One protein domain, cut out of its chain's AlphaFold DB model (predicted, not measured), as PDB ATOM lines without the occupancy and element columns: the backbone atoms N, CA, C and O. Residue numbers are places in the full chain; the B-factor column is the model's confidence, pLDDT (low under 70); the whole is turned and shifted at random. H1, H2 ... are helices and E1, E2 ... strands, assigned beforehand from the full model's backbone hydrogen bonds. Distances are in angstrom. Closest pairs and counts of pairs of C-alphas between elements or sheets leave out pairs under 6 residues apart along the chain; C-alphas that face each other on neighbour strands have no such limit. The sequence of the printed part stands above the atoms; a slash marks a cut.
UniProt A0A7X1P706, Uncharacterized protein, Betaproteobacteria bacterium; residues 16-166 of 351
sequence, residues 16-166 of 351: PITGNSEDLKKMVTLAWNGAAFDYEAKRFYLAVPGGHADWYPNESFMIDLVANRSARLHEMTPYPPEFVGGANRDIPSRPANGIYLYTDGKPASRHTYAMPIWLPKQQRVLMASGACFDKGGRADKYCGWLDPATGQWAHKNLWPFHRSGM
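This is residues 16 to 166 of the 351 residues of an uncharacterized protein of Betaproteobacteria bacterium (UniProt A0A7X1P706). It has little regular structure; two small sheets meet at edge strands E1 and E5 among long loops. The 151 printed residues run H1, H2, then two meanders, antiparallel neighbours in chain order, E1 to E4 and E5 to E8. The class is mixed, 38 residues in named elements; the whole is compact, radius of gyration of the C-alphas 14.4 A, spans 46 by 36 by 25 A.

H1, residues 22 to 25, and H2, 27 to 30, meet only through their link, too short for O i to N i+4 pairs. Find the hairpin E1, 36 to 38, and E2, 43 to 46: N 36 and O 45 are within hydrogen-bond range, 2.9 A. E1 and E5, 117 to 119, come closest at C-alphas Ala 36 and Ile 117, 4.5 A.

Find C-alpha 22 at (195.665, 182.612, 134.684). E3 is 61 to 64, E4 69 to 72, E6 124 to 128, E7 143 to 146; E8, 153 to 155, ends at (180.655, 154.865, 133.649).

The printed part has no cut; long links include E4 to E5; 25 residues have pLDDT under 70.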
ATOM      1  N   PRO A  16     195.956 173.905 126.400       54.69
ATOM      2  CA  PRO A  16     194.884 174.693 125.814       54.69
ATOM      3  C   PRO A  16     193.693 174.653 126.776       54.69
ATOM      4  O   PRO A  16     192.695 173.989 126.527       54.69
ATOM      5  N   ILE A  17     193.841 175.311 127.923       57.66
ATOM      6  CA  ILE A  17     192.755 175.519 128.865       57.66
ATOM      7  C   ILE A  17     191.907 176.631 128.266       57.66
ATOM      8  O   ILE A  17     192.360 177.772 128.125       57.66
ATOM      9  N   THR A  18     190.696 176.282 127.854       58.34
ATOM     10  CA  THR A  18     189.733 177.246 127.330       58.34
ATOM     11  C   THR A  18     189.056 177.983 128.483       58.34
ATOM     12  O   THR A  18     188.481 177.354 129.362       58.34
ATOM     13  N   GLY A  19     189.070 179.318 128.448       52.59
ATOM     14  CA  GLY A  19     188.328 180.164 129.389       52.59
ATOM     15  C   GLY A  19     189.099 180.604 130.645       52.59
ATOM     16  O   GLY A  19     189.909 179.866 131.196       52.59
ATOM     17  N   ASN A  20     188.778 181.832 131.072       54.69
ATOM     18  CA  ASN A  20     189.163 182.556 132.292       54.69
ATOM     19  C   ASN A  20     190.658 182.670 132.667       54.69
ATOM     20  O   ASN A  20     191.552 182.082 132.065       54.69
ATOM     21  N   SER A  21     190.903 183.579 133.618       62.28
ATOM     22  CA  SER A  21     192.205 184.125 134.008       62.28
ATOM     23  C   SER A  21     193.242 183.059 134.371       62.28
ATOM     24  O   SER A  21     192.915 181.948 134.788       62.28
ATOM     25  N   GLU A  22     194.521 183.437 134.273       66.38
ATOM     26  CA  GLU A  22     195.665 182.612 134.684       66.38
ATOM     27  C   GLU A  22     195.510 182.002 136.085       66.38
ATOM     28  O   GLU A  22     196.017 180.915 136.333       66.38
ATOM     29  N   ASP A  23     194.771 182.647 136.991       67.56
ATOM     30  CA  ASP A  23     194.537 182.145 138.347       67.56
ATOM     31  C   ASP A  23     193.668 180.888 138.404       67.56
ATOM     32  O   ASP A  23     193.932 180.003 139.219       67.56
ATOM     33  N   LEU A  24     192.675 180.760 137.520       68.25
ATOM     34  CA  LEU A  24     191.801 179.588 137.516       68.25
ATOM     35  C   LEU A  24     192.502 178.354 136.939       68.25
ATOM     36  O   LEU A  24     192.322 177.249 137.451       68.25
ATOM     37  N   LYS A  25     193.395 178.547 135.960       70.69
ATOM     38  CA  LYS A  25     194.244 177.469 135.423       70.69
ATOM     39  C   LYS A  25     195.058 176.792 136.522       70.69
ATOM     40  O   LYS A  25     195.293 175.586 136.467       70.69
ATOM     41  N   LYS A  26     195.429 177.544 137.565       77.00
ATOM     42  CA  LYS A  26     196.216 177.005 138.672       77.00
ATOM     43  C   LYS A  26     195.482 175.951 139.497       77.00
ATOM     44  O   LYS A  26     196.125 175.102 140.116       77.00
ATOM     45  N   MET A  27     194.151 175.950 139.478       82.31
ATOM     46  CA  MET A  27     193.329 175.037 140.279       82.31
ATOM     47  C   MET A  27     193.409 173.584 139.814       82.31
ATOM     48  O   MET A  27     193.210 172.672 140.617       82.31
ATOM     49  N   VAL A  28     193.813 173.347 138.565       82.69
ATOM     50  CA  VAL A  28     194.025 171.998 138.030       82.69
ATOM     51  C   VAL A  28     194.995 171.185 138.898       82.69
ATOM     52  O   VAL A  28     194.789 169.988 139.075       82.69
ATOM     53  N   THR A  29     196.010 171.816 139.497       81.31
ATOM     54  CA  THR A  29     196.937 171.144 140.423       81.31
ATOM     55  C   THR A  29     196.859 171.674 141.855       81.31
ATOM     56  O   THR A  29     197.101 170.907 142.785       81.31
ATOM     57  N   LEU A  30     196.516 172.952 142.069       82.81
ATOM     58  CA  LEU A  30     196.431 173.534 143.417       82.81
ATOM     59  C   LEU A  30     195.251 173.001 144.231       82.81
ATOM     60  O   LEU A  30     195.358 172.869 145.453       82.81
ATOM     61  N   ALA A  31     194.131 172.701 143.571       83.25
ATOM     62  CA  ALA A  31     192.880 172.355 144.233       83.25
ATOM     63  C   ALA A  31     192.825 170.858 144.583       83.25
ATOM     64  O   ALA A  31     191.983 170.118 144.088       83.25
ATOM     65  N   TRP A  32     193.762 170.390 145.417       89.88
ATOM     66  CA  TRP A  32     193.790 169.014 145.946       89.88
ATOM     67  C   TRP A  32     193.626 167.938 144.863       89.88
ATOM     68  O   TRP A  32     192.915 166.949 145.040       89.88
ATOM     69  N   ASN A  33     194.266 168.155 143.715       92.25
ATOM     70  CA  ASN A  33     194.195 167.255 142.576       92.25
ATOM     71  C   ASN A  33     195.438 166.382 142.488       92.25
ATOM     72  O   ASN A  33     196.564 166.842 142.723       92.25
ATOM     73  N   GLY A  34     195.212 165.124 142.137       93.94
ATOM     74  CA  GLY A  34     196.252 164.149 141.868       93.94
ATOM     75  C   GLY A  34     196.310 163.741 140.410       93.94
ATOM     76  O   GLY A  34     195.648 164.308 139.540       93.94
ATOM     77  N   ALA A  35     197.139 162.738 140.153       95.62
ATOM     78  CA  ALA A  35     197.319 162.187 138.824       95.62
ATOM     79  C   ALA A  35     197.560 160.677 138.877       95.62
ATOM     80  O   ALA A  35     198.254 160.160 139.762       95.62
ATOM     81  N   ALA A  36     197.028 159.989 137.873       97.75
ATOM     82  CA  ALA A  36     197.414 158.627 137.555       97.75
ATOM     83  C   ALA A  36     198.750 158.646 136.807       97.75
ATOM     84  O   ALA A  36     199.060 159.616 136.111       97.75
ATOM     85  N   PHE A  37     199.524 157.568 136.922       97.94
ATOM     86  CA  PHE A  37     200.795 157.441 136.221       97.94
ATOM     87  C   PHE A  37     200.903 156.106 135.501       97.94
ATOM     88  O   PHE A  37     200.819 155.044 136.116       97.94
ATOM     89  N   ASP A  38     201.107 156.180 134.193       98.12
ATOM     90  CA  ASP A  38     201.465 155.041 133.365       98.12
ATOM     91  C   ASP A  38     202.984 154.861 133.408       98.12
ATOM     92  O   ASP A  38     203.742 155.627 132.804       98.12
ATOM     93  N   TYR A  39     203.426 153.849 134.156       96.62
ATOM     94  CA  TYR A  39     204.841 153.535 134.330       96.62
ATOM     95  C   TYR A  39     205.510 153.006 133.059       96.62
ATOM     96  O   TYR A  39     206.737 153.080 132.981       96.62
ATOM     97  N   GLU A  40     204.760 152.490 132.085       96.88
ATOM     98  CA  GLU A  40     205.312 151.989 130.826       96.88
ATOM     99  C   GLU A  40     205.561 153.155 129.868       96.88
ATOM    100  O   GLU A  40     206.703 153.397 129.472       96.88
ATOM    101  N   ALA A  41     204.528 153.957 129.592       96.81
ATOM    102  CA  ALA A  41     204.644 155.103 128.688       96.81
ATOM    103  C   ALA A  41     205.259 156.359 129.336       96.81
ATOM    104  O   ALA A  41     205.509 157.343 128.644       96.81
ATOM    105  N   LYS A  42     205.480 156.351 130.659       96.12
ATOM    106  CA  LYS A  42     205.901 157.510 131.473       96.12
ATOM    107  C   LYS A  42     204.980 158.714 131.265       96.12
ATOM    108  O   LYS A  42     205.434 159.815 130.948       96.12
ATOM    109  N   ARG A  43     203.676 158.494 131.446       95.75
ATOM    110  CA  ARG A  43     202.638 159.521 131.272       95.75
ATOM    111  C   ARG A  43     201.904 159.799 132.571       95.75
ATOM    112  O   ARG A  43     201.484 158.867 133.250       95.75
ATOM    113  N   PHE A  44     201.696 161.075 132.871       95.94
ATOM    114  CA  PHE A  44     200.710 161.489 133.862       95.94
ATOM    115  C   PHE A  44     199.353 161.702 133.205       95.94
ATOM    116  O   PHE A  44     199.285 162.240 132.100       95.94
ATOM    117  N   TYR A  45     198.290 161.366 133.930       96.44
ATOM    118  CA  TYR A  45     196.920 161.694 133.558       96.44
ATOM    119  C   TYR A  45     196.202 162.389 134.712       96.44
ATOM    120  O   TYR A  45     196.115 161.838 135.812       96.44
ATOM    121  N   LEU A  46     195.664 163.577 134.450       94.88
ATOM    122  CA  LEU A  46     194.786 164.297 135.368       94.88
ATOM    123  C   LEU A  46     193.352 164.100 134.884       94.88
ATOM    124  O   LEU A  46     192.993 164.564 133.802       94.88
ATOM    125  N   ALA A  47     192.552 163.378 135.663       95.06
ATOM    126  CA  ALA A  47     191.206 162.980 135.277       95.06
ATOM    127  C   ALA A  47     190.176 163.897 135.949       95.06
ATOM    128  O   ALA A  47     189.986 163.808 137.157       95.06
ATOM    129  N   VAL A  48     189.545 164.785 135.173       93.50
ATOM    130  CA  VAL A  48     188.597 165.828 135.634       93.50
ATOM    131  C   VAL A  48     189.042 166.662 136.858       93.50
ATOM    132  O   VAL A  48     188.248 166.870 137.786       93.50
ATOM    133  N   PRO A  49     190.298 167.152 136.890       91.38
ATOM    134  CA  PRO A  49     190.789 168.006 137.964       91.38
ATOM    135  C   PRO A  49     189.960 169.290 138.093       91.38
ATOM    136  O   PRO A  49     189.318 169.742 137.149       91.38
ATOM    137  N   GLY A  50     190.003 169.897 139.272       88.12
ATOM    138  CA  GLY A  50     189.254 171.106 139.610       88.12
ATOM    139  C   GLY A  50     188.323 170.852 140.774       88.12
ATOM    140  O   GLY A  50     188.749 170.202 141.710       88.12
ATOM    141  N   GLY A  51     187.070 171.303 140.720       86.94
ATOM    142  CA  GLY A  51     186.064 171.015 141.747       86.94
ATOM    143  C   GLY A  51     185.736 172.183 142.676       86.94
ATOM    144  O   GLY A  51     186.190 173.310 142.485       86.94
ATOM    145  N   HIS A  52     184.886 171.908 143.676       85.69
ATOM    146  CA  HIS A  52     184.321 172.898 144.616       85.69
ATOM    147  C   HIS A  52     183.741 174.140 143.918       85.69
ATOM    148  O   HIS A  52     182.835 174.020 143.104       85.69
ATOM    149  N   ALA A  53     184.186 175.341 144.268       79.75
ATOM    150  CA  ALA A  53     183.850 176.577 143.574       79.75
ATOM    151  C   ALA A  53     185.042 177.076 142.737       79.75
ATOM    152  O   ALA A  53     184.963 178.153 142.154       79.75
ATOM    153  N   ASP A  54     186.123 176.291 142.683       76.88
ATOM    154  CA  ASP A  54     187.435 176.721 142.203       76.88
ATOM    155  C   ASP A  54     187.543 176.578 140.682       76.88
ATOM    156  O   ASP A  54     188.150 177.408 140.010       76.88
ATOM    157  N   TRP A  55     186.960 175.509 140.126       82.69
ATOM    158  CA  TRP A  55     187.087 175.171 138.708       82.69
ATOM    159  C   TRP A  55     185.941 174.264 138.269       82.69
ATOM    160  O   TRP A  55     185.831 173.142 138.760       82.69
ATOM    161  N   TYR A  56     185.090 174.755 137.362       86.00
ATOM    162  CA  TYR A  56     184.007 173.973 136.758       86.00
ATOM    163  C   TYR A  56     184.435 173.141 135.539       86.00
ATOM    164  O   TYR A  56     183.894 172.039 135.398       86.00
ATOM    165  N   PRO A  57     185.358 173.589 134.658       87.75
ATOM    166  CA  PRO A  57     185.712 172.811 133.481       87.75
ATOM    167  C   PRO A  57     186.236 171.438 133.889       87.75
ATOM    168  O   PRO A  57     187.046 171.296 134.795       87.75
ATOM    169  N   ASN A  58     185.757 170.401 133.226       90.94
ATOM    170  CA  ASN A  58     186.071 169.014 133.549       90.94
ATOM    171  C   ASN A  58     187.053 168.389 132.560       90.94
ATOM    172  O   ASN A  58     187.055 167.177 132.384       90.94
ATOM    173  N   GLU A  59     187.856 169.203 131.882       91.00
ATOM    174  CA  GLU A  59     188.866 168.739 130.934       91.00
ATOM    175  C   GLU A  59     189.811 167.750 131.605       91.00
ATOM    176  O   GLU A  59     190.287 167.985 132.713       91.00
ATOM    177  N   SER A  60     190.108 166.652 130.919       93.94
ATOM    178  CA  SER A  60     191.160 165.734 131.341       93.94
ATOM    179  C   SER A  60     192.415 165.969 130.519       93.94
ATOM    180  O   SER A  60     192.353 166.339 129.343       93.94
ATOM    181  N   PHE A  61     193.562 165.720 131.134       92.94
ATOM    182  CA  PHE A  61     194.851 166.065 130.556       92.94
ATOM    183  C   PHE A  61     195.835 164.912 130.649       92.94
ATOM    184  O   PHE A  61     195.797 164.115 131.588       92.94
ATOM    185  N   MET A  62     196.746 164.860 129.686       93.44
ATOM    186  CA  MET A  62     197.874 163.942 129.653       93.44
ATOM    187  C   MET A  62     199.174 164.727 129.536       93.44
ATOM    188  O   MET A  62     199.240 165.705 128.795       93.44
ATOM    189  N   ILE A  63     200.208 164.286 130.251       91.31
ATOM    190  CA  ILE A  63     201.576 164.793 130.124       91.31
ATOM    191  C   ILE A  63     202.491 163.609 129.826       91.31
ATOM    192  O   ILE A  63     202.633 162.706 130.652       91.31
ATOM    193  N   ASP A  64     203.108 163.620 128.649       92.00
ATOM    194  CA  ASP A  64     204.035 162.607 128.154       92.00
ATOM    195  C   ASP A  64     205.475 163.045 128.402       92.00
ATOM    196  O   ASP A  64     205.976 163.991 127.788       92.00
ATOM    197  N   LEU A  65     206.143 162.337 129.312       88.94
ATOM    198  CA  LEU A  65     207.509 162.657 129.710       88.94
ATOM    199  C   LEU A  65     208.545 162.178 128.697       88.94
ATOM    200  O   LEU A  65     209.680 162.649 128.759       88.94
ATOM    201  N   VAL A  66     208.202 161.246 127.803       89.56
ATOM    202  CA  VAL A  66     209.107 160.753 126.754       89.56
ATOM    203  C   VAL A  66     209.042 161.674 125.546       89.56
ATOM    204  O   VAL A  66     210.070 162.172 125.098       89.56
ATOM    205  N   ALA A  67     207.831 161.933 125.052       88.44
ATOM    206  CA  ALA A  67     207.591 162.802 123.902       88.44
ATOM    207  C   ALA A  67     207.697 164.294 124.242       88.44
ATOM    208  O   ALA A  67     207.603 165.130 123.348       88.44
ATOM    209  N   ASN A  68     207.866 164.620 125.523       83.56
ATOM    210  CA  ASN A  68     207.950 165.978 126.023       83.56
ATOM    211  C   ASN A  68     206.783 166.856 125.539       83.56
ATOM    212  O   ASN A  68     206.989 167.937 124.989       83.56
ATOM    213  N   ARG A  69     205.551 166.374 125.730       84.19
ATOM    214  CA  ARG A  69     204.335 167.104 125.352       84.19
ATOM    215  C   ARG A  69     203.218 166.921 126.370       84.19
ATOM    216  O   ARG A  69     203.198 165.932 127.096       84.19
ATOM    217  N   SER A  70     202.241 167.819 126.368       84.94
ATOM    218  CA  SER A  70     200.950 167.599 127.009       84.94
ATOM    219  C   SER A  70     199.820 167.692 125.990       84.94
ATOM    220  O   SER A  70     199.993 168.219 124.886       84.94
ATOM    221  N   ALA A  71     198.678 167.119 126.340       86.88
ATOM    222  CA  ALA A  71     197.483 167.159 125.523       86.88
ATOM    223  C   ALA A  71     196.241 167.237 126.405       86.88
ATOM    224  O   ALA A  71     196.145 166.569 127.437       86.88
ATOM    225  N   ARG A  72     195.261 168.012 125.943       90.12
ATOM    226  CA  ARG A  72     193.882 167.891 126.397       90.12
ATOM    227  C   ARG A  72     193.272 166.644 125.761       90.12
ATOM    228  O   ARG A  72     193.427 166.425 124.564       90.12
ATOM    229  N   LEU A  73     192.607 165.826 126.571       93.69
ATOM    230  CA  LEU A  73     192.043 164.546 126.139       93.69
ATOM    231  C   LEU A  73     190.621 164.686 125.591       93.69
ATOM    232  O   LEU A  73     190.213 163.885 124.761       93.69
ATOM    233  N   HIS A  74     189.874 165.697 126.033       92.62
ATOM    234  CA  HIS A  74     188.544 166.013 125.520       92.62
ATOM    235  C   HIS A  74     188.187 167.479 125.787       92.62
ATOM    236  O   HIS A  74     188.745 168.108 126.685       92.62
ATOM    237  N   GLU A  75     187.210 168.003 125.049       90.75
ATOM    238  CA  GLU A  75     186.673 169.349 125.268       90.75
ATOM    239  C   GLU A  75     185.977 169.476 126.627       90.75
ATOM    240  O   GLU A  75     185.332 168.527 127.107       90.75
ATOM    241  N   MET A  76     186.059 170.668 127.222       89.25
ATOM    242  CA  MET A  76     185.296 171.001 128.423       89.25
ATOM    243  C   MET A  76     183.792 170.984 128.155       89.25
ATOM    244  O   MET A  76     183.332 171.212 127.035       89.25
ATOM    245  N   THR A  77     183.008 170.769 129.202       88.06
ATOM    246  CA  THR A  77     181.585 171.118 129.184       88.06
ATOM    247  C   THR A  77     181.425 172.652 129.133       88.06
ATOM    248  O   THR A  77     182.114 173.344 129.886       88.06
ATOM    249  N   PRO A  78     180.559 173.214 128.266       85.94
ATOM    250  CA  PRO A  78     180.310 174.658 128.205       85.94
ATOM    251  C   PRO A  78     179.775 175.255 129.517       85.94
ATOM    252  O   PRO A  78     179.152 174.562 130.317       85.94
ATOM    253  N   TYR A  79     180.001 176.559 129.723       82.50
ATOM    254  CA  TYR A  79     179.417 177.303 130.845       82.50
ATOM    255  C   TYR A  79     178.052 177.915 130.475       82.50
ATOM    256  O   TYR A  79     177.927 178.443 129.368       82.50
ATOM    257  N   PRO A  80     177.086 177.969 131.410       83.12
ATOM    258  CA  PRO A  80     177.082 177.268 132.694       83.12
ATOM    259  C   PRO A  80     176.924 175.755 132.483       83.12
ATOM    260  O   PRO A  80     176.136 175.351 131.629       83.12
ATOM    261  N   PRO A  81     177.650 174.907 133.233       82.88
ATOM    262  CA  PRO A  81     177.454 173.476 133.111       82.88
ATOM    263  C   PRO A  81     176.081 173.102 133.672       82.88
ATOM    264  O   PRO A  81     175.717 173.498 134.780       82.88
ATOM    265  N   GLU A  82     175.338 172.295 132.929       83.88
ATOM    266  CA  GLU A  82     174.091 171.710 133.406       83.88
ATOM    267  C   GLU A  82     174.362 170.315 133.963       83.88
ATOM    268  O   GLU A  82     175.108 169.533 133.374       83.88
ATOM    269  N   PHE A  83     173.744 169.977 135.093       81.81
ATOM    270  CA  PHE A  83     173.862 168.651 135.695       81.81
ATOM    271  C   PHE A  83     172.717 167.737 135.262       81.81
ATOM    272  O   PHE A  83     171.552 168.146 135.232       81.81
ATOM    273  N   VAL A  84     173.028 166.460 135.031       77.25
ATOM    274  CA  VAL A  84     172.005 165.424 134.840       77.25
ATOM    275  C   VAL A  84     171.096 165.387 136.072       77.25
ATOM    276  O   VAL A  84     171.566 165.247 137.202       77.25
ATOM    277  N   GLY A  85     169.785 165.518 135.859       68.25
ATOM    278  CA  GLY A  85     168.796 165.567 136.941       68.25
ATOM    279  C   GLY A  85     168.502 166.966 137.501       68.25
ATOM    280  O   GLY A  85     167.807 167.061 138.507       68.25
ATOM    281  N   GLY A  86     168.986 168.041 136.863       56.22
ATOM    282  CA  GLY A  86     168.478 169.406 137.075       56.22
ATOM    283  C   GLY A  86     168.989 170.133 138.324       56.22
ATOM    284  O   GLY A  86     168.352 171.074 138.792       56.22
ATOM    285  N   ALA A  87     170.125 169.727 138.890       52.31
ATOM    286  CA  ALA A  87     170.620 170.284 140.148       52.31
ATOM    287  C   ALA A  87     171.320 171.651 139.983       52.31
ATOM    288  O   ALA A  87     172.538 171.729 140.131       52.31
ATOM    289  N   ASN A  88     170.564 172.733 139.768       48.12
ATOM    290  CA  ASN A  88     171.066 174.102 139.969       48.12
ATOM    291  C   ASN A  88     171.499 174.335 141.433       48.12
ATOM    292  O   ASN A  88     171.105 173.587 142.338       48.12
ATOM    293  N   ARG A  89     172.328 175.368 141.655       48.81
ATOM    294  CA  ARG A  89     172.925 175.789 142.945       48.81
ATOM    295  C   ARG A  89     172.006 175.700 144.166       48.81
ATOM    296  O   ARG A  89     172.476 175.336 145.240       48.81
ATOM    297  N   ASP A  90     170.713 175.948 143.980       46.62
ATOM    298  CA  ASP A  90     169.733 176.069 145.064       46.62
ATOM    299  C   ASP A  90     168.924 174.792 145.344       46.62
ATOM    300  O   ASP A  90     168.054 174.790 146.216       46.62
ATOM    301  N   ILE A  91     169.198 173.686 144.639       39.91
ATOM    302  CA  ILE A  91     168.418 172.450 144.783       39.91
ATOM    303  C   ILE A  91     169.238 171.373 145.522       39.91
ATOM    304  O   ILE A  91     170.222 170.850 144.982       39.91
ATOM    305  N   PRO A  92     168.843 170.984 146.755       42.06
ATOM    306  CA  PRO A  92     169.505 169.936 147.536       42.06
ATOM    307  C   PRO A  92     169.221 168.508 147.034       42.06
ATOM    308  O   PRO A  92     169.702 167.544 147.640       42.06
ATOM    309  N   SER A  93     168.469 168.333 145.943       43.22
ATOM    310  CA  SER A  93     168.198 167.015 145.372       43.22
ATOM    311  C   SER A  93     169.433 166.500 144.638       43.22
ATOM    312  O   SER A  93     169.720 166.861 143.497       43.22
ATOM    313  N   ARG A  94     170.174 165.620 145.314       53.44
ATOM    314  CA  ARG A  94     171.087 164.682 144.655       53.44
ATOM    315  C   ARG A  94     170.312 163.993 143.520       53.44
ATOM    316  O   ARG A  94     169.161 163.619 143.765       53.44
ATOM    317  N   PRO A  95     170.897 163.752 142.334       55.81
ATOM    318  CA  PRO A  95     170.317 162.743 141.457       55.81
ATOM    319  C   PRO A  95     170.180 161.450 142.271       55.81
ATOM    320  O   PRO A  95     171.003 161.184 143.153       55.81
ATOM    321  N   ALA A  96     169.108 160.687 142.057       55.53
ATOM    322  CA  ALA A  96     168.707 159.593 142.953       55.53
ATOM    323  C   ALA A  96     169.822 158.554 143.215       55.53
ATOM    324  O   ALA A  96     169.832 157.885 144.246       55.53
ATOM    325  N   ASN A  97     170.799 158.457 142.311       69.75
ATOM    326  CA  ASN A  97     171.968 157.580 142.380       69.75
ATOM    327  C   ASN A  97     173.213 158.202 143.060       69.75
ATOM    328  O   ASN A  97     174.170 157.485 143.349       69.75
ATOM    329  N   GLY A  98     173.214 159.504 143.362       78.44
ATOM    330  CA  GLY A  98     174.284 160.186 144.095       78.44
ATOM    331  C   GLY A  98     175.587 160.386 143.314       78.44
ATOM    332  O   GLY A  98     176.649 160.356 143.937       78.44
ATOM    333  N   ILE A  99     175.515 160.573 141.991       86.06
ATOM    334  CA  ILE A  99     176.660 160.888 141.110       86.06
ATOM    335  C   ILE A  99     176.490 162.268 140.474       86.06
ATOM    336  O   ILE A  99     175.370 162.637 140.146       86.06
ATOM    337  N   TYR A 100     177.569 163.011 140.233       87.25
ATOM    338  CA  TYR A 100     177.484 164.282 139.504       87.25
ATOM    339  C   TYR A 100     178.089 164.158 138.109       87.25
ATOM    340  O   TYR A 100     179.311 164.123 137.935       87.25
ATOM    341  N   LEU A 101     177.196 164.106 137.122       89.94
ATOM    342  CA  LEU A 101     177.502 164.181 135.699       89.94
ATOM    343  C   LEU A 101     176.947 165.482 135.135       89.94
ATOM    344  O   LEU A 101     175.872 165.929 135.551       89.94
ATOM    345  N   TYR A 102     177.650 166.047 134.166       90.25
ATOM    346  CA  TYR A 102     177.085 167.079 133.316       90.25
ATOM    347  C   TYR A 102     176.188 166.469 132.236       90.25
ATOM    348  O   TYR A 102     176.253 165.269 131.965       90.25
ATOM    349  N   THR A 103     175.320 167.280 131.632       89.25
ATOM    350  CA  THR A 103     174.354 166.841 130.607       89.25
ATOM    351  C   THR A 103     175.007 166.283 129.344       89.25
ATOM    352  O   THR A 103     174.374 165.503 128.638       89.25
ATOM    353  N   ASP A 104     176.284 166.590 129.097       88.69
ATOM    354  CA  ASP A 104     177.095 165.968 128.041       88.69
ATOM    355  C   ASP A 104     177.637 164.569 128.410       88.69
ATOM    356  O   ASP A 104     178.415 163.982 127.659       88.69
ATOM    357  N   GLY A 105     177.241 164.035 129.569       90.56
ATOM    358  CA  GLY A 105     177.616 162.716 130.076       90.56
ATOM    359  C   GLY A 105     178.956 162.681 130.807       90.56
ATOM    360  O   GLY A 105     179.248 161.711 131.505       90.56
ATOM    361  N   LYS A 106     179.781 163.727 130.724       93.75
ATOM    362  CA  LYS A 106     181.084 163.736 131.396       93.75
ATOM    363  C   LYS A 106     180.910 163.924 132.907       93.75
ATOM    364  O   LYS A 106     179.977 164.601 133.349       93.75
ATOM    365  N   PRO A 107     181.801 163.366 133.743       93.81
ATOM    366  CA  PRO A 107     181.767 163.656 135.169       93.81
ATOM    367  C   PRO A 107     182.033 165.136 135.434       93.81
ATOM    368  O   PRO A 107     182.810 165.786 134.730       93.81
ATOM    369  N   ALA A 108     181.405 165.652 136.487       92.38
ATOM    370  CA  ALA A 108     181.728 166.976 136.987       92.38
ATOM    371  C   ALA A 108     183.190 167.038 137.448       92.38
ATOM    372  O   ALA A 108     183.715 166.062 138.008       92.38
ATOM    373  N   SER A 109     183.815 168.197 137.245       92.38
ATOM    374  CA  SER A 109     185.130 168.512 137.805       92.38
ATOM    375  C   SER A 109     185.118 168.364 139.323       92.38
ATOM    376  O   SER A 109     184.089 168.554 139.989       92.38
ATOM    377  N   ARG A 110     186.253 167.950 139.883       93.38
ATOM    378  CA  ARG A 110     186.322 167.523 141.282       93.38
ATOM    379  C   ARG A 110     187.735 167.579 141.835       93.38
ATOM    380  O   ARG A 110     188.678 167.311 141.101       93.38
ATOM    381  N   HIS A 111     187.865 167.819 143.144       93.81
ATOM    382  CA  HIS A 111     189.133 167.586 143.838       93.81
ATOM    383  C   HIS A 111     189.359 166.077 143.854       93.81
ATOM    384  O   HIS A 111     188.613 165.332 144.506       93.81
ATOM    385  N   THR A 112     190.336 165.626 143.076       94.50
ATOM    386  CA  THR A 112     190.571 164.199 142.814       94.50
ATOM    387  C   THR A 112     191.414 163.513 143.883       94.50
ATOM    388  O   THR A 112     191.308 162.296 144.039       94.50
ATOM    389  N   TYR A 113     192.208 164.266 144.650       94.12
ATOM    390  CA  TYR A 113     193.164 163.734 145.624       94.12
ATOM    391  C   TYR A 113     194.045 162.642 144.990       94.12
ATOM    392  O   TYR A 113     194.294 162.674 143.789       94.12
ATOM    393  N   ALA A 114     194.541 161.671 145.758       94.69
ATOM    394  CA  ALA A 114     195.386 160.590 145.239       94.69
ATOM    395  C   ALA A 114     194.561 159.403 144.698       94.69
ATOM    396  O   ALA A 114     195.007 158.257 144.761       94.69
ATOM    397  N   MET A 115     193.334 159.655 144.229       95.88
ATOM    398  CA  MET A 115     192.421 158.625 143.732       95.88
ATOM    399  C   MET A 115     192.596 158.248 142.253       95.88
ATOM    400  O   MET A 115     192.307 157.095 141.931       95.88
ATOM    401  N   PRO A 116     193.035 159.134 141.335       97.69
ATOM    402  CA  PRO A 116     193.282 158.732 139.956       97.69
ATOM    403  C   PRO A 116     194.343 157.627 139.873       97.69
ATOM    404  O   PRO A 116     195.477 157.818 140.313       97.69
ATOM    405  N   ILE A 117     193.994 156.481 139.279       98.12
ATOM    406  CA  ILE A 117     194.886 155.316 139.153       98.12
ATOM    407  C   ILE A 117     194.938 154.827 137.712       98.12
ATOM    408  O   ILE A 117     193.917 154.711 137.040       98.12
ATOM    409  N   TRP A 118     196.145 154.515 137.240       98.56
ATOM    410  CA  TRP A 118     196.342 153.870 135.948       98.56
ATOM    411  C   TRP A 118     196.024 152.380 136.048       98.56
ATOM    412  O   TRP A 118     196.523 151.691 136.938       98.56
ATOM    413  N   LEU A 119     195.210 151.889 135.119       98.50
ATOM    414  CA  LEU A 119     194.838 150.489 134.975       98.50
ATOM    415  C   LEU A 119     195.604 149.908 133.778       98.50
ATOM    416  O   LEU A 119     195.146 150.065 132.644       98.50
ATOM    417  N   PRO A 120     196.765 149.258 133.978       98.00
ATOM    418  CA  PRO A 120     197.647 148.893 132.870       98.00
ATOM    419  C   PRO A 120     197.018 147.885 131.903       98.00
ATOM    420  O   PRO A 120     197.180 148.020 130.694       98.00
ATOM    421  N   LYS A 121     196.242 146.911 132.399       97.88
ATOM    422  CA  LYS A 121     195.595 145.907 131.536       97.88
ATOM    423  C   LYS A 121     194.455 146.487 130.703       97.88
ATOM    424  O   LYS A 121     194.260 146.084 129.563       97.88
ATOM    425  N   GLN A 122     193.696 147.417 131.274       98.12
ATOM    426  CA  GLN A 122     192.581 148.078 130.597       98.12
ATOM    427  C   GLN A 122     193.058 149.263 129.748       98.12
ATOM    428  O   GLN A 122     192.322 149.714 128.876       98.12
ATOM    429  N   GLN A 123     194.268 149.774 130.003       98.31
ATOM    430  CA  GLN A 123     194.794 151.026 129.455       98.31
ATOM    431  C   GLN A 123     193.823 152.187 129.693       98.31
ATOM    432  O   GLN A 123     193.410 152.895 128.772       98.31
ATOM    433  N   ARG A 124     193.375 152.325 130.941       98.62
ATOM    434  CA  ARG A 124     192.400 153.334 131.368       98.62
ATOM    435  C   ARG A 124     192.855 154.013 132.647       98.62
ATOM    436  O   ARG A 124     193.641 153.459 133.410       98.62
ATOM    437  N   VAL A 125     192.313 155.196 132.906       98.69
ATOM    438  CA  VAL A 125     192.460 155.870 134.198       98.69
ATOM    439  C   VAL A 125     191.180 155.667 134.994       98.69
ATOM    440  O   VAL A 125     190.120 156.140 134.587       98.69
ATOM    441  N   LEU A 126     191.269 154.973 136.125       98.25
ATOM    442  CA  LEU A 126     190.191 154.931 137.105       98.25
ATOM    443  C   LEU A 126     190.102 156.279 137.816       98.25
ATOM    444  O   LEU A 126     191.110 156.790 138.304       98.25
ATOM    445  N   MET A 127     188.882 156.786 137.961       96.62
ATOM    446  CA  MET A 127     188.549 157.835 138.913       96.62
ATOM    447  C   MET A 127     187.280 157.460 139.678       96.62
ATOM    448  O   MET A 127     186.319 156.960 139.091       96.62
ATOM    449  N   ALA A 128     187.261 157.728 140.983       95.19
ATOM    450  CA  ALA A 128     186.068 157.546 141.796       95.19
ATOM    451  C   ALA A 128     185.961 158.578 142.924       95.19
ATOM    452  O   ALA A 128     186.960 159.011 143.490       95.19
ATOM    453  N   SER A 129     184.732 158.942 143.284       93.81
ATOM    454  CA  SER A 129     184.428 159.924 144.329       93.81
ATOM    455  C   SER A 129     185.187 161.254 144.150       93.81
ATOM    456  O   SER A 129     185.436 161.668 143.020       93.81
ATOM    457  N   GLY A 130     185.514 161.965 145.231       92.25
ATOM    458  CA  GLY A 130     186.158 163.283 145.175       92.25
ATOM    459  C   GLY A 130     185.162 164.441 145.232       92.25
ATOM    460  O   GLY A 130     183.958 164.257 145.071       92.25
ATOM    461  N   ALA A 131     185.659 165.638 145.531       91.38
ATOM    462  CA  ALA A 131     184.810 166.763 145.913       91.38
ATOM    463  C   ALA A 131     184.382 167.601 144.700       91.38
ATOM    464  O   ALA A 131     185.191 168.326 144.126       91.38
ATOM    465  N   CYS A 132     183.116 167.488 144.303       90.50
ATOM    466  CA  CYS A 132     182.632 167.964 143.006       90.50
ATOM    467  C   CYS A 132     182.375 169.479 142.957       90.50
ATOM    468  O   CYS A 132     182.133 170.118 143.989       90.50
ATOM    469  N   PHE A 133     182.399 170.039 141.746       87.62
ATOM    470  CA  PHE A 133     182.026 171.427 141.489       87.62
ATOM    471  C   PHE A 133     180.566 171.733 141.885       87.62
ATOM    472  O   PHE A 133     179.688 170.877 141.783       87.62
ATOM    473  N   ASP A 134     180.321 172.968 142.337       77.12
ATOM    474  CA  ASP A 134     179.007 173.577 142.619       77.12
ATOM    475  C   ASP A 134     178.177 172.970 143.766       77.12
ATOM    476  O   ASP A 134     176.976 173.211 143.886       77.12
ATOM    477  N   LYS A 135     178.795 172.177 144.653       68.69
ATOM    478  CA  LYS A 135     178.084 171.528 145.780       68.69
ATOM    479  C   LYS A 135     178.746 171.716 147.141       68.69
ATOM    480  O   LYS A 135     178.678 170.824 147.991       68.69
ATOM    481  N   GLY A 136     179.403 172.857 147.357       66.31
ATOM    482  CA  GLY A 136     180.065 173.170 148.632       66.31
ATOM    483  C   GLY A 136     181.086 172.105 149.053       66.31
ATOM    484  O   GLY A 136     181.225 171.814 150.237       66.31
ATOM    485  N   GLY A 137     181.709 171.446 148.073       69.44
ATOM    486  CA  GLY A 137     182.754 170.452 148.296       69.44
ATOM    487  C   GLY A 137     182.315 169.059 148.724       69.44
ATOM    488  O   GLY A 137     183.103 168.299 149.293       69.44
ATOM    489  N   ARG A 138     181.064 168.688 148.451       83.12
ATOM    490  CA  ARG A 138     180.562 167.343 148.748       83.12
ATOM    491  C   ARG A 138     181.103 166.318 147.755       83.12
ATOM    492  O   ARG A 138     181.117 166.546 146.548       83.12
ATOM    493  N   ALA A 139     181.493 165.165 148.285       89.44
ATOM    494  CA  ALA A 139     181.860 164.017 147.478       89.44
ATOM    495  C   ALA A 139     180.650 163.215 146.996       89.44
ATOM    496  O   ALA A 139     179.573 163.267 147.602       89.44
ATOM    497  N   ASP A 140     180.850 162.442 145.932       90.19
ATOM    498  CA  ASP A 140     179.823 161.622 145.288       90.19
ATOM    499  C   ASP A 140     180.228 160.144 145.195       90.19
ATOM    500  O   ASP A 140     181.305 159.749 145.653       90.19
ATOM    501  N   LYS A 141     179.328 159.316 144.660       91.81
ATOM    502  CA  LYS A 141     179.559 157.880 144.430       91.81
ATOM    503  C   LYS A 141     180.039 157.578 143.009       91.81
ATOM    504  O   LYS A 141     179.923 156.438 142.561       91.81
ATOM    505  N   TYR A 142     180.505 158.582 142.268       93.62
ATOM    506  CA  TYR A 142     180.936 158.366 140.895       93.62
ATOM    507  C   TYR A 142     182.077 157.352 140.852       93.62
ATOM    508  O   TYR A 142     182.961 157.374 141.707       93.62
ATOM    509  N   CYS A 143     182.048 156.490 139.846       95.25
ATOM    510  CA  CYS A 143     183.139 155.618 139.455       95.25
ATOM    511  C   CYS A 143     183.140 155.580 137.928       95.25
ATOM    512  O   CYS A 143     182.088 155.414 137.298       95.25
ATOM    513  N   GLY A 144     184.304 155.767 137.325       96.50
ATOM    514  CA  GLY A 144     184.425 155.784 135.880       96.50
ATOM    515  C   GLY A 144     185.845 155.533 135.421       96.50
ATOM    516  O   GLY A 144     186.810 155.762 136.153       96.50
ATOM    517  N   TRP A 145     185.956 155.051 134.191       98.12
ATOM    518  CA  TRP A 145     187.228 154.871 133.512       98.12
ATOM    519  C   TRP A 145     187.334 155.862 132.365       98.12
ATOM    520  O   TRP A 145     186.536 155.810 131.429       98.12
ATOM    521  N   LEU A 146     188.333 156.732 132.426       98.50
ATOM    522  CA  LEU A 146     188.720 157.580 131.309       98.50
ATOM    523  C   LEU A 146     189.575 156.768 130.336       98.50
ATOM    524  O   LEU A 146     190.554 156.133 130.738       98.50
ATOM    525  N   ASP A 147     189.208 156.818 129.062       98.50
ATOM    526  CA  ASP A 147     190.004 156.339 127.943       98.50
ATOM    527  C   ASP A 147     190.903 157.458 127.413       98.50
ATOM    528  O   ASP A 147     190.403 158.379 126.764       98.50
ATOM    529  N   PRO A 148     192.227 157.411 127.640       97.75
ATOM    530  CA  PRO A 148     193.098 158.470 127.156       97.75
ATOM    531  C   PRO A 148     193.245 158.504 125.633       97.75
ATOM    532  O   PRO A 148     193.693 159.518 125.105       97.75
ATOM    533  N   ALA A 149     192.904 157.426 124.919       97.56
ATOM    534  CA  ALA A 149     192.989 157.403 123.462       97.56
ATOM    535  C   ALA A 149     191.833 158.175 122.808       97.56
ATOM    536  O   ALA A 149     192.015 158.766 121.747       97.56
ATOM    537  N   THR A 150     190.654 158.173 123.435       97.50
ATOM    538  CA  THR A 150     189.424 158.759 122.872       97.50
ATOM    539  C   THR A 150     188.878 159.941 123.673       97.50
ATOM    540  O   THR A 150     187.969 160.631 123.208       97.50
ATOM    541  N   GLY A 151     189.381 160.157 124.891       96.25
ATOM    542  CA  GLY A 151     188.855 161.142 125.835       96.25
ATOM    543  C   GLY A 151     187.501 160.772 126.441       96.25
ATOM    544  O   GLY A 151     186.922 161.582 127.164       96.25
ATOM    545  N   GLN A 152     186.974 159.581 126.141       97.06
ATOM    546  CA  GLN A 152     185.641 159.156 126.559       97.06
ATOM    547  C   GLN A 152     185.651 158.512 127.944       97.06
ATOM    548  O   GLN A 152     186.625 157.880 128.359       97.06
ATOM    549  N   TRP A 153     184.524 158.640 128.641       96.75
ATOM    550  CA  TRP A 153     184.311 158.056 129.958       96.75
ATOM    551  C   TRP A 153     183.406 156.829 129.870       96.75
ATOM    552  O   TRP A 153     182.279 156.905 129.393       96.75
ATOM    553  N   ALA A 154     183.880 155.701 130.393       96.62
ATOM    554  CA  ALA A 154     183.044 154.542 130.669       96.62
ATOM    555  C   ALA A 154     182.563 154.610 132.123       96.62
ATOM    556  O   ALA A 154     183.357 154.443 133.052       96.62
ATOM    557  N   HIS A 155     181.269 154.856 132.323       94.38
ATOM    558  CA  HIS A 155     180.655 154.865 133.649       94.38
ATOM    559  C   HIS A 155     180.577 153.453 134.223       94.38
ATOM    560  O   HIS A 155     180.216 152.507 133.521       94.38
ATOM    561  N   LYS A 156     180.939 153.326 135.496       94.75
ATOM    562  CA  LYS A 156     181.055 152.054 136.205       94.75
ATOM    563  C   LYS A 156     180.034 151.934 137.325       94.75
ATOM    564  O   LYS A 156     179.297 152.882 137.614       94.75
ATOM    565  N   ASN A 157     179.995 150.761 137.947       90.50
ATOM    566  CA  ASN A 157     179.221 150.531 139.156       90.50
ATOM    567  C   ASN A 157     179.544 151.594 140.209       90.50
ATOM    568  O   ASN A 157     180.691 152.011 140.370       90.50
ATOM    569  N   LEU A 158     178.510 152.037 140.927       90.31
ATOM    570  CA  LEU A 158     178.649 153.092 141.924       90.31
ATOM    571  C   LEU A 158     179.721 152.737 142.946       90.31
ATOM    572  O   LEU A 158     179.752 151.628 143.485       90.31
ATOM    573  N   TRP A 159     180.542 153.727 143.282       91.56
ATOM    574  CA  TRP A 159     181.488 153.569 144.366       91.56
ATOM    575  C   TRP A 159     180.720 153.370 145.682       91.56
ATOM    576  O   TRP A 159     179.766 154.109 145.965       91.56
ATOM    577  N   PRO A 160     181.099 152.389 146.519       86.88
ATOM    578  CA  PRO A 160     180.287 152.000 147.671       86.88
ATOM    579  C   PRO A 160     180.220 153.070 148.774       86.88
ATOM    580  O   PRO A 160     179.394 152.986 149.683       86.88
ATOM    581  N   PHE A 161     181.038 154.121 148.688       84.31
ATOM    582  CA  PHE A 161     181.044 155.258 149.605       84.31
ATOM    583  C   PHE A 161     181.388 156.559 148.868       84.31
ATOM    584  O   PHE A 161     181.785 156.546 147.712       84.31
ATOM    585  N   HIS A 162     181.188 157.702 149.526       86.44
ATOM    586  CA  HIS A 162     181.426 159.026 148.947       86.44
ATOM    587  C   HIS A 162     182.215 159.882 149.939       86.44
ATOM    588  O   HIS A 162     181.721 160.242 151.017       86.44
ATOM    589  N   ARG A 163     183.480 160.146 149.617       88.88
ATOM    590  CA  ARG A 163     184.411 160.854 150.495       88.88
ATOM    591  C   ARG A 163     185.354 161.729 149.681       88.88
ATOM    592  O   ARG A 163     185.848 161.332 148.634       88.88
ATOM    593  N   SER A 164     185.617 162.919 150.202       88.88
ATOM    594  CA  SER A 164     186.745 163.740 149.775       88.88
ATOM    595  C   SER A 164     188.001 163.180 150.433       88.88
ATOM    596  O   SER A 164     187.924 162.679 151.562       88.88
ATOM    597  N   GLY A 165     189.146 163.269 149.763       89.06
ATOM    598  CA  GLY A 165     190.400 162.804 150.335       89.06
ATOM    599  C   GLY A 165     190.826 161.398 150.026       89.06
ATOM    600  O   GLY A 165     191.563 160.803 150.808       89.06
ATOM    601  N   MET A 166     190.258 160.836 148.977       92.44
ATOM    602  CA  MET A 166     190.523 159.466 148.609       92.44
ATOM    603  C   MET A 166     191.966 159.317 148.140       92.44
ATOM    604  O   MET A 166     192.476 160.139 147.379       92.44
TER     605      MET A 166